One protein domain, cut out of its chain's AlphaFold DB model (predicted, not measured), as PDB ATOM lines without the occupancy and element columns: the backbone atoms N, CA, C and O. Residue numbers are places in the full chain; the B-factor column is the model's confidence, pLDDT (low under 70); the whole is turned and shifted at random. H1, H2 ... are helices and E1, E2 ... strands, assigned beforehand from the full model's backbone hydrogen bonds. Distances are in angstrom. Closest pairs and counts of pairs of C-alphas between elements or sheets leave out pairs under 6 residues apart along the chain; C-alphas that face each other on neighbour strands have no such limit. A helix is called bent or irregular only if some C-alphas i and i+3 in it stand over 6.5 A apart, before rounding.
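This is residues 24 to 98 of the 100 residues of an uncharacterized protein of Candidatus Nomurabacteria bacterium (UniProt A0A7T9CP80). Three helices make one side of this small domain, and a long run of loops with no named element, residues 45 to 79, makes the other. The longest helix, H3, crosses near H1 almost at a right angle, and the short H2 meets H1 near where both begin; the short strand E1 lies between residues 24 to 25 and residues 62 to 63, and the loop of residues 67 to 74 makes the end of the longest axis away from H3. The printed part has 75 residues, with three named helices and one named strand in the order H1, H2, E1, H3. The class is mostly helix, though under half of the residues are in named elements. The whole is compact, with a radius of gyration of the C-alphas of 11.1 A and spans of 30 by 24 by 21 A.

H1 is residues 26 to 32, 10.0 A from first to last C-alpha, and begins at C-alpha 26 at (-24.919, -10.518, 50.140). H2 is residues 39 to 44, 8.7 A long. E1 is residues 80 to 82, 6.8 A long, with C-alpha 80 at (-28.890, -13.407, 48.200). H3 is residues 83 to 96, 20.5 A long, and ends at C-alpha 96 at (-20.526, 3.734, 42.564). H3 is irregular: C-alphas 84 and 87 are 7.4 A apart.

H1 and H2 touch, their closest C-alphas being those of Ala 27 and Thr 39, 5.1 A apart. They run opposite ways at a steep tilt of 54 degrees. H1 and H3 are close but not clearly touching, with the closest C-alphas, those of Ile 29 and Val 90, 8.0 A apart. Their lines are about perpendicular, but only just, at 70.4 degrees. H2 and H3 are only just apart, at 8.1 A. The closest C-alphas of H1 and E1 are those of Leu 26 and Met 80, 5.3 A apart. E1 and H3 meet only through their link, and H2 and E1 are apart. E1 pairs with no named strand, but its residues 80 to 81 pair antiparallel with residues 24 to 25 and with residues 62 to 63. In H1 and H2 every O i to N i+4 pair is within hydrogen-bond range; in H3, 8 of 10 are.

The two C-alphas farthest apart are those of Thr 73 and Gly 98, at 32.5 A. The printed part has no cut. The link from H2 to E1 is long, with 35 residues, that from H1 to H2 is short, with 6 residues, and that from E1 to H3 is tight. The mean pLDDT of the printed part is 85.2; it is under 70 at residues 48 to 49 and 67 to 74.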
ATOM      1  N   VAL A  24     -25.663 -16.837  46.627       94.06
ATOM      2  CA  VAL A  24     -24.773 -16.531  47.760       94.06
ATOM      3  C   VAL A  24     -25.314 -15.363  48.575       94.06
ATOM      4  O   VAL A  24     -25.970 -14.473  48.039       94.06
ATOM      5  N   LYS A  25     -25.029 -15.350  49.880       93.31
ATOM      6  CA  LYS A  25     -25.405 -14.250  50.773       93.31
ATOM      7  C   LYS A  25     -24.697 -12.955  50.380       93.31
ATOM      8  O   LYS A  25     -23.488 -12.931  50.153       93.31
ATOM      9  N   LEU A  26     -25.446 -11.856  50.401       92.94
ATOM     10  CA  LEU A  26     -24.919 -10.518  50.140       92.94
ATOM     11  C   LEU A  26     -23.808 -10.141  51.129       92.94
ATOM     12  O   LEU A  26     -22.843  -9.489  50.743       92.94
ATOM     13  N   ALA A  27     -23.896 -10.623  52.372       92.31
ATOM     14  CA  ALA A  27     -22.858 -10.438  53.384       92.31
ATOM     15  C   ALA A  27     -21.507 -11.045  52.980       92.31
ATOM     16  O   ALA A  27     -20.464 -10.421  53.176       92.31
ATOM     17  N   ASP A  28     -21.513 -12.233  52.367       93.44
ATOM     18  CA  ASP A  28     -20.284 -12.868  51.891       93.44
ATOM     19  C   ASP A  28     -19.673 -12.082  50.725       93.44
ATOM     20  O   ASP A  28     -18.457 -11.893  50.688       93.44
ATOM     21  N   ILE A  29     -20.503 -11.564  49.812       93.94
ATOM     22  CA  ILE A  29     -20.052 -10.683  48.723       93.94
ATOM     23  C   ILE A  29     -19.447  -9.394  49.295       93.94
ATOM     24  O   ILE A  29     -18.329  -9.024  48.928       93.94
ATOM     25  N   ALA A  30     -20.152  -8.729  50.214       93.06
ATOM     26  CA  ALA A  30     -19.723  -7.477  50.834       93.06
ATOM     27  C   ALA A  30     -18.380  -7.631  51.563       93.06
ATOM     28  O   ALA A  30     -17.463  -6.825  51.387       93.06
ATOM     29  N   TYR A  31     -18.228  -8.725  52.313       92.25
ATOM     30  CA  TYR A  31     -16.998  -9.012  53.034       92.25
ATOM     31  C   TYR A  31     -15.836  -9.373  52.099       92.25
ATOM     32  O   TYR A  31     -14.744  -8.821  52.225       92.25
ATOM     33  N   ARG A  32     -16.055 -10.288  51.146       92.12
ATOM     34  CA  ARG A  32     -14.971 -10.919  50.371       92.12
ATOM     35  C   ARG A  32     -14.598 -10.167  49.102       92.12
ATOM     36  O   ARG A  32     -13.423 -10.132  48.751       92.12
ATOM     37  N   LEU A  33     -15.580  -9.605  48.398       92.62
ATOM     38  CA  LEU A  33     -15.383  -9.023  47.062       92.62
ATOM     39  C   LEU A  33     -15.375  -7.494  47.064       92.62
ATOM     40  O   LEU A  33     -14.823  -6.879  46.147       92.62
ATOM     41  N   LEU A  34     -15.958  -6.891  48.100       91.38
ATOM     42  CA  LEU A  34     -16.116  -5.445  48.234       91.38
ATOM     43  C   LEU A  34     -15.289  -4.853  49.386       91.38
ATOM     44  O   LEU A  34     -15.565  -3.746  49.834       91.38
ATOM     45  N   GLY A  35     -14.263  -5.569  49.859       88.56
ATOM     46  CA  GLY A  35     -13.283  -5.029  50.808       88.56
ATOM     47  C   GLY A  35     -13.775  -4.914  52.253       88.56
ATOM     48  O   GLY A  35     -13.318  -4.031  52.973       88.56
ATOM     49  N   GLY A  36     -14.690  -5.782  52.694       88.50
ATOM     50  CA  GLY A  36     -15.184  -5.743  54.074       88.50
ATOM     51  C   GLY A  36     -16.287  -4.712  54.314       88.50
ATOM     52  O   GLY A  36     -16.461  -4.279  55.451       88.50
ATOM     53  N   ARG A  37     -17.003  -4.286  53.268       87.81
ATOM     54  CA  ARG A  37     -18.087  -3.299  53.392       87.81
ATOM     55  C   ARG A  37     -19.249  -3.840  54.219       87.81
ATOM     56  O   ARG A  37     -19.528  -5.039  54.215       87.81
ATOM     57  N   ASP A  38     -19.935  -2.934  54.909       90.38
ATOM     58  CA  ASP A  38     -21.106  -3.282  55.710       90.38
ATOM     59  C   ASP A  38     -22.246  -3.768  54.808       90.38
ATOM     60  O   ASP A  38     -22.604  -3.118  53.822       90.38
ATOM     61  N   THR A  39     -22.831  -4.910  55.166       89.69
ATOM     62  CA  THR A  39     -23.928  -5.513  54.406       89.69
ATOM     63  C   THR A  39     -25.163  -4.622  54.401       89.69
ATOM     64  O   THR A  39     -25.868  -4.615  53.398       89.69
ATOM     65  N   GLU A  40     -25.401  -3.842  55.461       89.25
ATOM     66  CA  GLU A  40     -26.539  -2.921  55.515       89.25
ATOM     67  C   GLU A  40     -26.425  -1.814  54.455       89.25
ATOM     68  O   GLU A  40     -27.404  -1.464  53.800       89.25
ATOM     69  N   TYR A  41     -25.223  -1.272  54.230       89.00
ATOM     70  CA  TYR A  41     -25.024  -0.280  53.169       89.00
ATOM     71  C   TYR A  41     -25.135  -0.911  51.783       89.00
ATOM     72  O   TYR A  41     -25.745  -0.325  50.893       89.00
ATOM     73  N   ILE A  42     -24.594  -2.120  51.600       91.19
ATOM     74  CA  ILE A  42     -24.707  -2.825  50.319       91.19
ATOM     75  C   ILE A  42     -26.166  -3.195  50.016       91.19
ATOM     76  O   ILE A  42     -26.579  -3.085  48.865       91.19
ATOM     77  N   SER A  43     -26.977  -3.573  51.009       89.50
ATOM     78  CA  SER A  43     -28.389  -3.908  50.781       89.50
ATOM     79  C   SER A  43     -29.226  -2.722  50.313       89.50
ATOM     80  O   SER A  43     -30.130  -2.918  49.507       89.50
ATOM     81  N   ARG A  44     -28.887  -1.495  50.730       88.00
ATOM     82  CA  ARG A  44     -29.553  -0.265  50.254       88.00
ATOM     83  C   ARG A  44     -29.306   0.020  48.768       88.00
ATOM     84  O   ARG A  44     -30.088   0.717  48.145       88.00
ATOM     85  N   LEU A  45     -28.234  -0.531  48.187       88.56
ATOM     86  CA  LEU A  45     -27.967  -0.473  46.740       88.56
ATOM     87  C   LEU A  45     -28.729  -1.564  45.965       88.56
ATOM     88  O   LEU A  45     -28.736  -1.578  44.732       88.56
ATOM     89  N   VAL A  46     -29.333  -2.515  46.684       86.62
ATOM     90  CA  VAL A  46     -30.062  -3.663  46.133       86.62
ATOM     91  C   VAL A  46     -31.567  -3.446  46.163       86.62
ATOM     92  O   VAL A  46     -32.230  -3.952  45.266       86.62
ATOM     93  N   ASP A  47     -32.124  -2.739  47.147       75.50
ATOM     94  CA  ASP A  47     -33.559  -2.450  47.222       75.50
ATOM     95  C   ASP A  47     -33.898  -1.007  46.796       75.50
ATOM     96  O   ASP A  47     -33.099  -0.089  46.923       75.50
ATOM     97  N   LYS A  48     -35.097  -0.794  46.227       67.00
ATOM     98  CA  LYS A  48     -35.617   0.558  45.903       67.00
ATOM     99  C   LYS A  48     -36.274   1.230  47.117       67.00
ATOM    100  O   LYS A  48     -37.041   2.176  46.941       67.00
ATOM    101  N   LEU A  49     -36.074   0.701  48.326       67.19
ATOM    102  CA  LEU A  49     -36.770   1.210  49.509       67.19
ATOM    103  C   LEU A  49     -36.271   2.596  49.905       67.19
ATOM    104  O   LEU A  49     -37.047   3.394  50.429       67.19
ATOM    105  N   ASP A  50     -35.002   2.882  49.626       70.00
ATOM    106  CA  ASP A  50     -34.379   4.157  49.930       70.00
ATOM    107  C   ASP A  50     -34.104   4.941  48.640       70.00
ATOM    108  O   ASP A  50     -33.226   4.600  47.851       70.00
ATOM    109  N   SER A  51     -34.871   6.009  48.414       70.38
ATOM    110  CA  SER A  51     -34.703   6.877  47.242       70.38
ATOM    111  C   SER A  51     -33.392   7.670  47.242       70.38
ATOM    112  O   SER A  51     -33.081   8.302  46.234       70.38
ATOM    113  N   GLU A  52     -32.655   7.693  48.358       79.62
ATOM    114  CA  GLU A  52     -31.355   8.368  48.453       79.62
ATOM    115  C   GLU A  52     -30.211   7.546  47.834       79.62
ATOM    116  O   GLU A  52     -29.149   8.102  47.543       79.62
ATOM    117  N   TYR A  53     -30.421   6.246  47.596       78.62
ATOM    118  CA  TYR A  53     -29.418   5.335  47.046       78.62
ATOM    119  C   TYR A  53     -29.717   4.969  45.591       78.62
ATOM    120  O   TYR A  53     -30.865   4.873  45.155       78.62
ATOM    121  N   GLU A  54     -28.653   4.754  44.817       83.75
ATOM    122  CA  GLU A  54     -28.788   4.257  43.454       83.75
ATOM    123  C   GLU A  54     -29.178   2.775  43.476       83.75
ATOM    124  O   GLU A  54     -28.578   1.963  44.182       83.75
ATOM    125  N   PHE A  55     -30.179   2.409  42.676       87.19
ATOM    126  CA  PHE A  55     -30.649   1.031  42.578       87.19
ATOM    127  C   PHE A  55     -29.768   0.223  41.619       87.19
ATOM    128  O   PHE A  55     -30.089   0.032  40.445       87.19
ATOM    129  N   LEU A  56     -28.651  -0.279  42.138       88.75
ATOM    130  CA  LEU A  56     -27.681  -1.074  41.382       88.75
ATOM    131  C   LEU A  56     -28.157  -2.512  41.129       88.75
ATOM    132  O   LEU A  56     -27.608  -3.201  40.264       88.75
ATOM    133  N   GLY A  57     -29.190  -2.957  41.850       86.88
ATOM    134  CA  GLY A  57     -29.784  -4.284  41.707       86.88
ATOM    135  C   GLY A  57     -30.679  -4.487  40.476       86.88
ATOM    136  O   GLY A  57     -31.190  -5.589  40.275       86.88
ATOM    137  N   GLU A  58     -30.888  -3.464  39.640       87.75
ATOM    138  CA  GLU A  58     -31.797  -3.562  38.493       87.75
ATOM    139  C   GLU A  58     -31.370  -4.639  37.489       87.75
ATOM    140  O   GLU A  58     -30.247  -4.634  36.979       87.75
ATOM    141  N   GLY A  59     -32.296  -5.553  37.190       88.62
ATOM    142  CA  GLY A  59     -32.089  -6.633  36.224       88.62
ATOM    143  C   GLY A  59     -31.232  -7.797  36.726       88.62
ATOM    144  O   GLY A  59     -31.000  -8.717  35.950       88.62
ATOM    145  N   LEU A  60     -30.791  -7.777  37.987       93.12
ATOM    146  CA  LEU A  60     -30.022  -8.863  38.595       93.12
ATOM    147  C   LEU A  60     -30.936  -9.813  39.377       93.12
ATOM    148  O   LEU A  60     -31.984  -9.418  39.899       93.12
ATOM    149  N   ASN A  61     -30.530 -11.073  39.484       93.12
ATOM    150  CA  ASN A  61     -31.309 -12.115  40.132       93.12
ATOM    151  C   ASN A  61     -31.029 -12.170  41.639       93.12
ATOM    152  O   ASN A  61     -30.143 -12.889  42.116       93.12
ATOM    153  N   PHE A  62     -31.816 -11.402  42.390       90.44
ATOM    154  CA  PHE A  62     -31.833 -11.440  43.846       90.44
ATOM    155  C   PHE A  62     -33.004 -12.261  44.391       90.44
ATOM    156  O   PHE A  62     -34.107 -12.242  43.844       90.44
ATOM    157  N   LYS A  63     -32.797 -12.901  45.547       88.44
ATOM    158  CA  LYS A  63     -33.879 -13.488  46.350       88.44
ATOM    159  C   LYS A  63     -33.816 -13.044  47.807       88.44
ATOM    160  O   LYS A  63     -32.778 -12.587  48.286       88.44
ATOM    161  N   ASN A  64     -34.948 -13.197  48.496       84.75
ATOM    162  CA  ASN A  64     -35.190 -12.719  49.864       84.75
ATOM    163  C   ASN A  64     -35.015 -11.200  50.043       84.75
ATOM    164  O   ASN A  64     -34.801 -10.741  51.161       84.75
ATOM    165  N   VAL A  65     -35.110 -10.432  48.952       79.31
ATOM    166  CA  VAL A  65     -35.072  -8.965  48.970       79.31
ATOM    167  C   VAL A  65     -36.449  -8.376  49.245       79.31
ATOM    168  O   VAL A  65     -37.464  -8.995  48.914       79.31
ATOM    169  N   PHE A  66     -36.500  -7.175  49.823       71.56
ATOM    170  CA  PHE A  66     -37.736  -6.403  49.810       71.56
ATOM    171  C   PHE A  66     -38.078  -6.017  48.370       71.56
ATOM    172  O   PHE A  66     -37.243  -5.488  47.634       71.56
ATOM    173  N   ASP A  67     -39.310  -6.292  47.947       63.94
ATOM    174  CA  ASP A  67     -39.786  -5.814  46.658       63.94
ATOM    175  C   ASP A  67     -40.168  -4.321  46.727       63.94
ATOM    176  O   ASP A  67     -40.248  -3.707  47.793       63.94
ATOM    177  N   LYS A  68     -40.450  -3.724  45.565       55.62
ATOM    178  CA  LYS A  68     -40.861  -2.313  45.421       55.62
ATOM    179  C   LYS A  68     -42.122  -1.920  46.209       55.62
ATOM    180  O   LYS A  68     -42.443  -0.737  46.269       55.62
ATOM    181  N   ASN A  69     -42.864  -2.889  46.745       59.94
ATOM    182  CA  ASN A  69     -44.066  -2.657  47.539       59.94
ATOM    183  C   ASN A  69     -43.791  -2.802  49.046       59.94
ATOM    184  O   ASN A  69     -44.733  -2.776  49.838       59.94
ATOM    185  N   GLY A  70     -42.528  -2.992  49.450       59.78
ATOM    186  CA  GLY A  70     -42.161  -3.320  50.828       59.78
ATOM    187  C   GLY A  70     -42.682  -4.690  51.270       59.78
ATOM    188  O   GLY A  70     -42.686  -4.996  52.460       59.78
ATOM    189  N   THR A  71     -43.137  -5.524  50.331       55.06
ATOM    190  CA  THR A  71     -43.616  -6.875  50.601       55.06
ATOM    191  C   THR A  71     -42.461  -7.851  50.434       55.06
ATOM    192  O   THR A  71     -42.245  -8.450  49.387       55.06
ATOM    193  N   GLY A  72     -41.677  -7.981  51.499       57.56
ATOM    194  CA  GLY A  72     -40.653  -9.006  51.672       57.56
ATOM    195  C   GLY A  72     -40.658  -9.476  53.122       57.56
ATOM    196  O   GLY A  72     -41.035  -8.730  54.023       57.56
ATOM    197  N   THR A  73     -40.290 -10.730  53.363       53.75
ATOM    198  CA  THR A  73     -40.208 -11.310  54.716       53.75
ATOM    199  C   THR A  73     -38.778 -11.346  55.262       53.75
ATOM    200  O   THR A  73     -38.572 -11.813  56.380       53.75
ATOM    201  N   GLY A  74     -37.791 -10.898  54.480       60.66
ATOM    202  CA  GLY A  74     -36.368 -11.051  54.783       60.66
ATOM    203  C   GLY A  74     -35.767  -9.852  55.508       60.66
ATOM    204  O   GLY A  74     -36.118  -8.711  55.242       60.66
ATOM    205  N   SER A  75     -34.821 -10.110  56.409       77.50
ATOM    206  CA  SER A  75     -33.853  -9.093  56.828       77.50
ATOM    207  C   SER A  75     -32.855  -8.852  55.688       77.50
ATOM    208  O   SER A  75     -32.625  -9.754  54.883       77.50
ATOM    209  N   TYR A  76     -32.182  -7.699  55.638       80.81
ATOM    210  CA  TYR A  76     -31.067  -7.497  54.701       80.81
ATOM    211  C   TYR A  76     -29.954  -8.551  54.865       80.81
ATOM    212  O   TYR A  76     -29.236  -8.861  53.917       80.81
ATOM    213  N   HIS A  77     -29.850  -9.166  56.052       84.88
ATOM    214  CA  HIS A  77     -28.978 -10.318  56.306       84.88
ATOM    215  C   HIS A  77     -29.316 -11.540  55.441       84.88
ATOM    216  O   HIS A  77     -28.477 -12.427  55.261       84.88
ATOM    217  N   ASP A  78     -30.536 -11.603  54.907       88.62
ATOM    218  CA  ASP A  78     -31.019 -12.720  54.114       88.62
ATOM    219  C   ASP A  78     -30.918 -12.536  52.614       88.62
ATOM    220  O   ASP A  78     -31.135 -13.518  51.898       88.62
ATOM    221  N   TYR A  79     -30.531 -11.346  52.158       91.00
ATOM    222  CA  TYR A  79     -30.404 -11.032  50.744       91.00
ATOM    223  C   TYR A  79     -29.384 -11.962  50.101       91.00
ATOM    224  O   TYR A  79     -28.283 -12.175  50.623       91.00
ATOM    225  N   MET A  80     -29.762 -12.529  48.961       93.12
ATOM    226  CA  MET A  80     -28.890 -13.407  48.200       93.12
ATOM    227  C   MET A  80     -28.896 -13.031  46.726       93.12
ATOM    228  O   MET A  80     -29.939 -12.666  46.190       93.12
ATOM    229  N   LEU A  81     -27.735 -13.161  46.090       94.44
ATOM    230  CA  LEU A  81     -27.506 -12.878  44.676       94.44
ATOM    231  C   LEU A  81     -27.103 -14.165  43.958       94.44
ATOM    232  O   LEU A  81     -26.302 -14.945  44.484       94.44
ATOM    233  N   HIS A  82     -27.663 -14.396  42.775       95.56
ATOM    234  CA  HIS A  82     -27.280 -15.524  41.937       95.56
ATOM    235  C   HIS A  82     -25.844 -15.365  41.422       95.56
ATOM    236  O   HIS A  82     -25.422 -14.272  41.045       95.56
ATOM    237  N   LYS A  83     -25.092 -16.468  41.370       94.25
ATOM    238  CA  LYS A  83     -23.674 -16.492  40.976       94.25
ATOM    239  C   LYS A  83     -23.379 -15.828  39.627       94.25
ATOM    240  O   LYS A  83     -22.335 -15.200  39.491       94.25
ATOM    241  N   ASP A  84     -24.298 -15.942  38.669       95.38
ATOM    242  CA  ASP A  84     -24.118 -15.414  37.309       95.38
ATOM    243  C   ASP A  84     -24.121 -13.873  37.273       95.38
ATOM    244  O   ASP A  84     -23.571 -13.282  36.351       95.38
ATOM    245  N   ASP A  85     -24.681 -13.224  38.300       95.75
ATOM    246  CA  ASP A  85     -24.822 -11.768  38.384       95.75
ATOM    247  C   ASP A  85     -23.801 -11.113  39.333       95.75
ATOM    248  O   ASP A  85     -23.767  -9.889  39.474       95.75
ATOM    249  N   ILE A  86     -22.954 -11.908  40.005       94.25
ATOM    250  CA  ILE A  86     -22.008 -11.406  41.018       94.25
ATOM    251  C   ILE A  86     -20.995 -10.443  40.414       94.25
ATOM    252  O   ILE A  86     -20.741  -9.390  40.998       94.25
ATOM    253  N   GLU A  87     -20.393 -10.799  39.278       93.94
ATOM    254  CA  GLU A  87     -19.352  -9.975  38.656       93.94
ATOM    255  C   GLU A  87     -19.897  -8.595  38.280       93.94
ATOM    256  O   GLU A  87     -19.285  -7.574  38.601       93.94
ATOM    257  N   GLU A  88     -21.085  -8.568  37.674       95.62
ATOM    258  CA  GLU A  88     -21.769  -7.340  37.287       95.62
ATOM    259  C   GLU A  88     -22.160  -6.507  38.514       95.62
ATOM    260  O   GLU A  88     -21.889  -5.306  38.555       95.62
ATOM    261  N   PHE A  89     -22.725  -7.123  39.557       95.19
ATOM    262  CA  PHE A  89     -23.068  -6.406  40.787       95.19
ATOM    263  C   PHE A  89     -21.839  -5.787  41.458       95.19
ATOM    264  O   PHE A  89     -21.840  -4.607  41.809       95.19
ATOM    265  N   VAL A  90     -20.764  -6.565  41.610       94.50
ATOM    266  CA  VAL A  90     -19.514  -6.093  42.218       94.50
ATOM    267  C   VAL A  90     -18.922  -4.944  41.411       94.50
ATOM    268  O   VAL A  90     -18.470  -3.965  42.004       94.50
ATOM    269  N   LYS A  91     -18.953  -5.033  40.076       94.94
ATOM    270  CA  LYS A  91     -18.525  -3.945  39.197       94.94
ATOM    271  C   LYS A  91     -19.337  -2.674  39.463       94.94
ATOM    272  O   LYS A  91     -18.736  -1.638  39.731       94.94
ATOM    273  N   ARG A  92     -20.673  -2.755  39.461       94.94
ATOM    274  CA  ARG A  92     -21.559  -1.600  39.717       94.94
ATOM    275  C   ARG A  92     -21.283  -0.944  41.066       94.94
ATOM    276  O   ARG A  92     -21.209   0.277  41.149       94.94
ATOM    277  N   VAL A  93     -21.099  -1.741  42.119       93.12
ATOM    278  CA  VAL A  93     -20.810  -1.213  43.459       93.12
ATOM    279  C   VAL A  93     -19.449  -0.512  43.498       93.12
ATOM    280  O   VAL A  93     -19.328   0.555  44.096       93.12
ATOM    281  N   LYS A  94     -18.422  -1.072  42.851       93.12
ATOM    282  CA  LYS A  94     -17.100  -0.431  42.773       93.12
ATOM    283  C   LYS A  94     -17.136   0.871  41.977       93.12
ATOM    284  O   LYS A  94     -16.556   1.853  42.430       93.12
ATOM    285  N   ASP A  95     -17.851   0.888  40.850       93.62
ATOM    286  CA  ASP A  95     -18.080   2.095  40.044       93.62
ATOM    287  C   ASP A  95     -18.762   3.186  40.898       93.62
ATOM    288  O   ASP A  95     -18.294   4.323  40.938       93.62
ATOM    289  N   TYR A  96     -19.806   2.826  41.659       91.56
ATOM    290  CA  TYR A  96     -20.526   3.734  42.564       91.56
ATOM    291  C   TYR A  96     -19.619   4.363  43.637       91.56
ATOM    292  O   TYR A  96     -19.754   5.543  43.959       91.56
ATOM    293  N   TYR A  97     -18.659   3.603  44.172       89.81
ATOM    294  CA  TYR A  97     -17.684   4.108  45.146       89.81
ATOM    295  C   TYR A  97     -16.427   4.741  44.522       89.81
ATOM    296  O   TYR A  97     -15.562   5.202  45.268       89.81
ATOM    297  N   GLY A  98     -16.314   4.796  43.190       89.12
ATOM    298  CA  GLY A  98     -15.165   5.379  42.490       89.12
ATOM    299  C   GLY A  98     -13.873   4.560  42.601       89.12
ATOM    300  O   GLY A  98     -12.786   5.130  42.612       89.12
TER     301      GLY A  98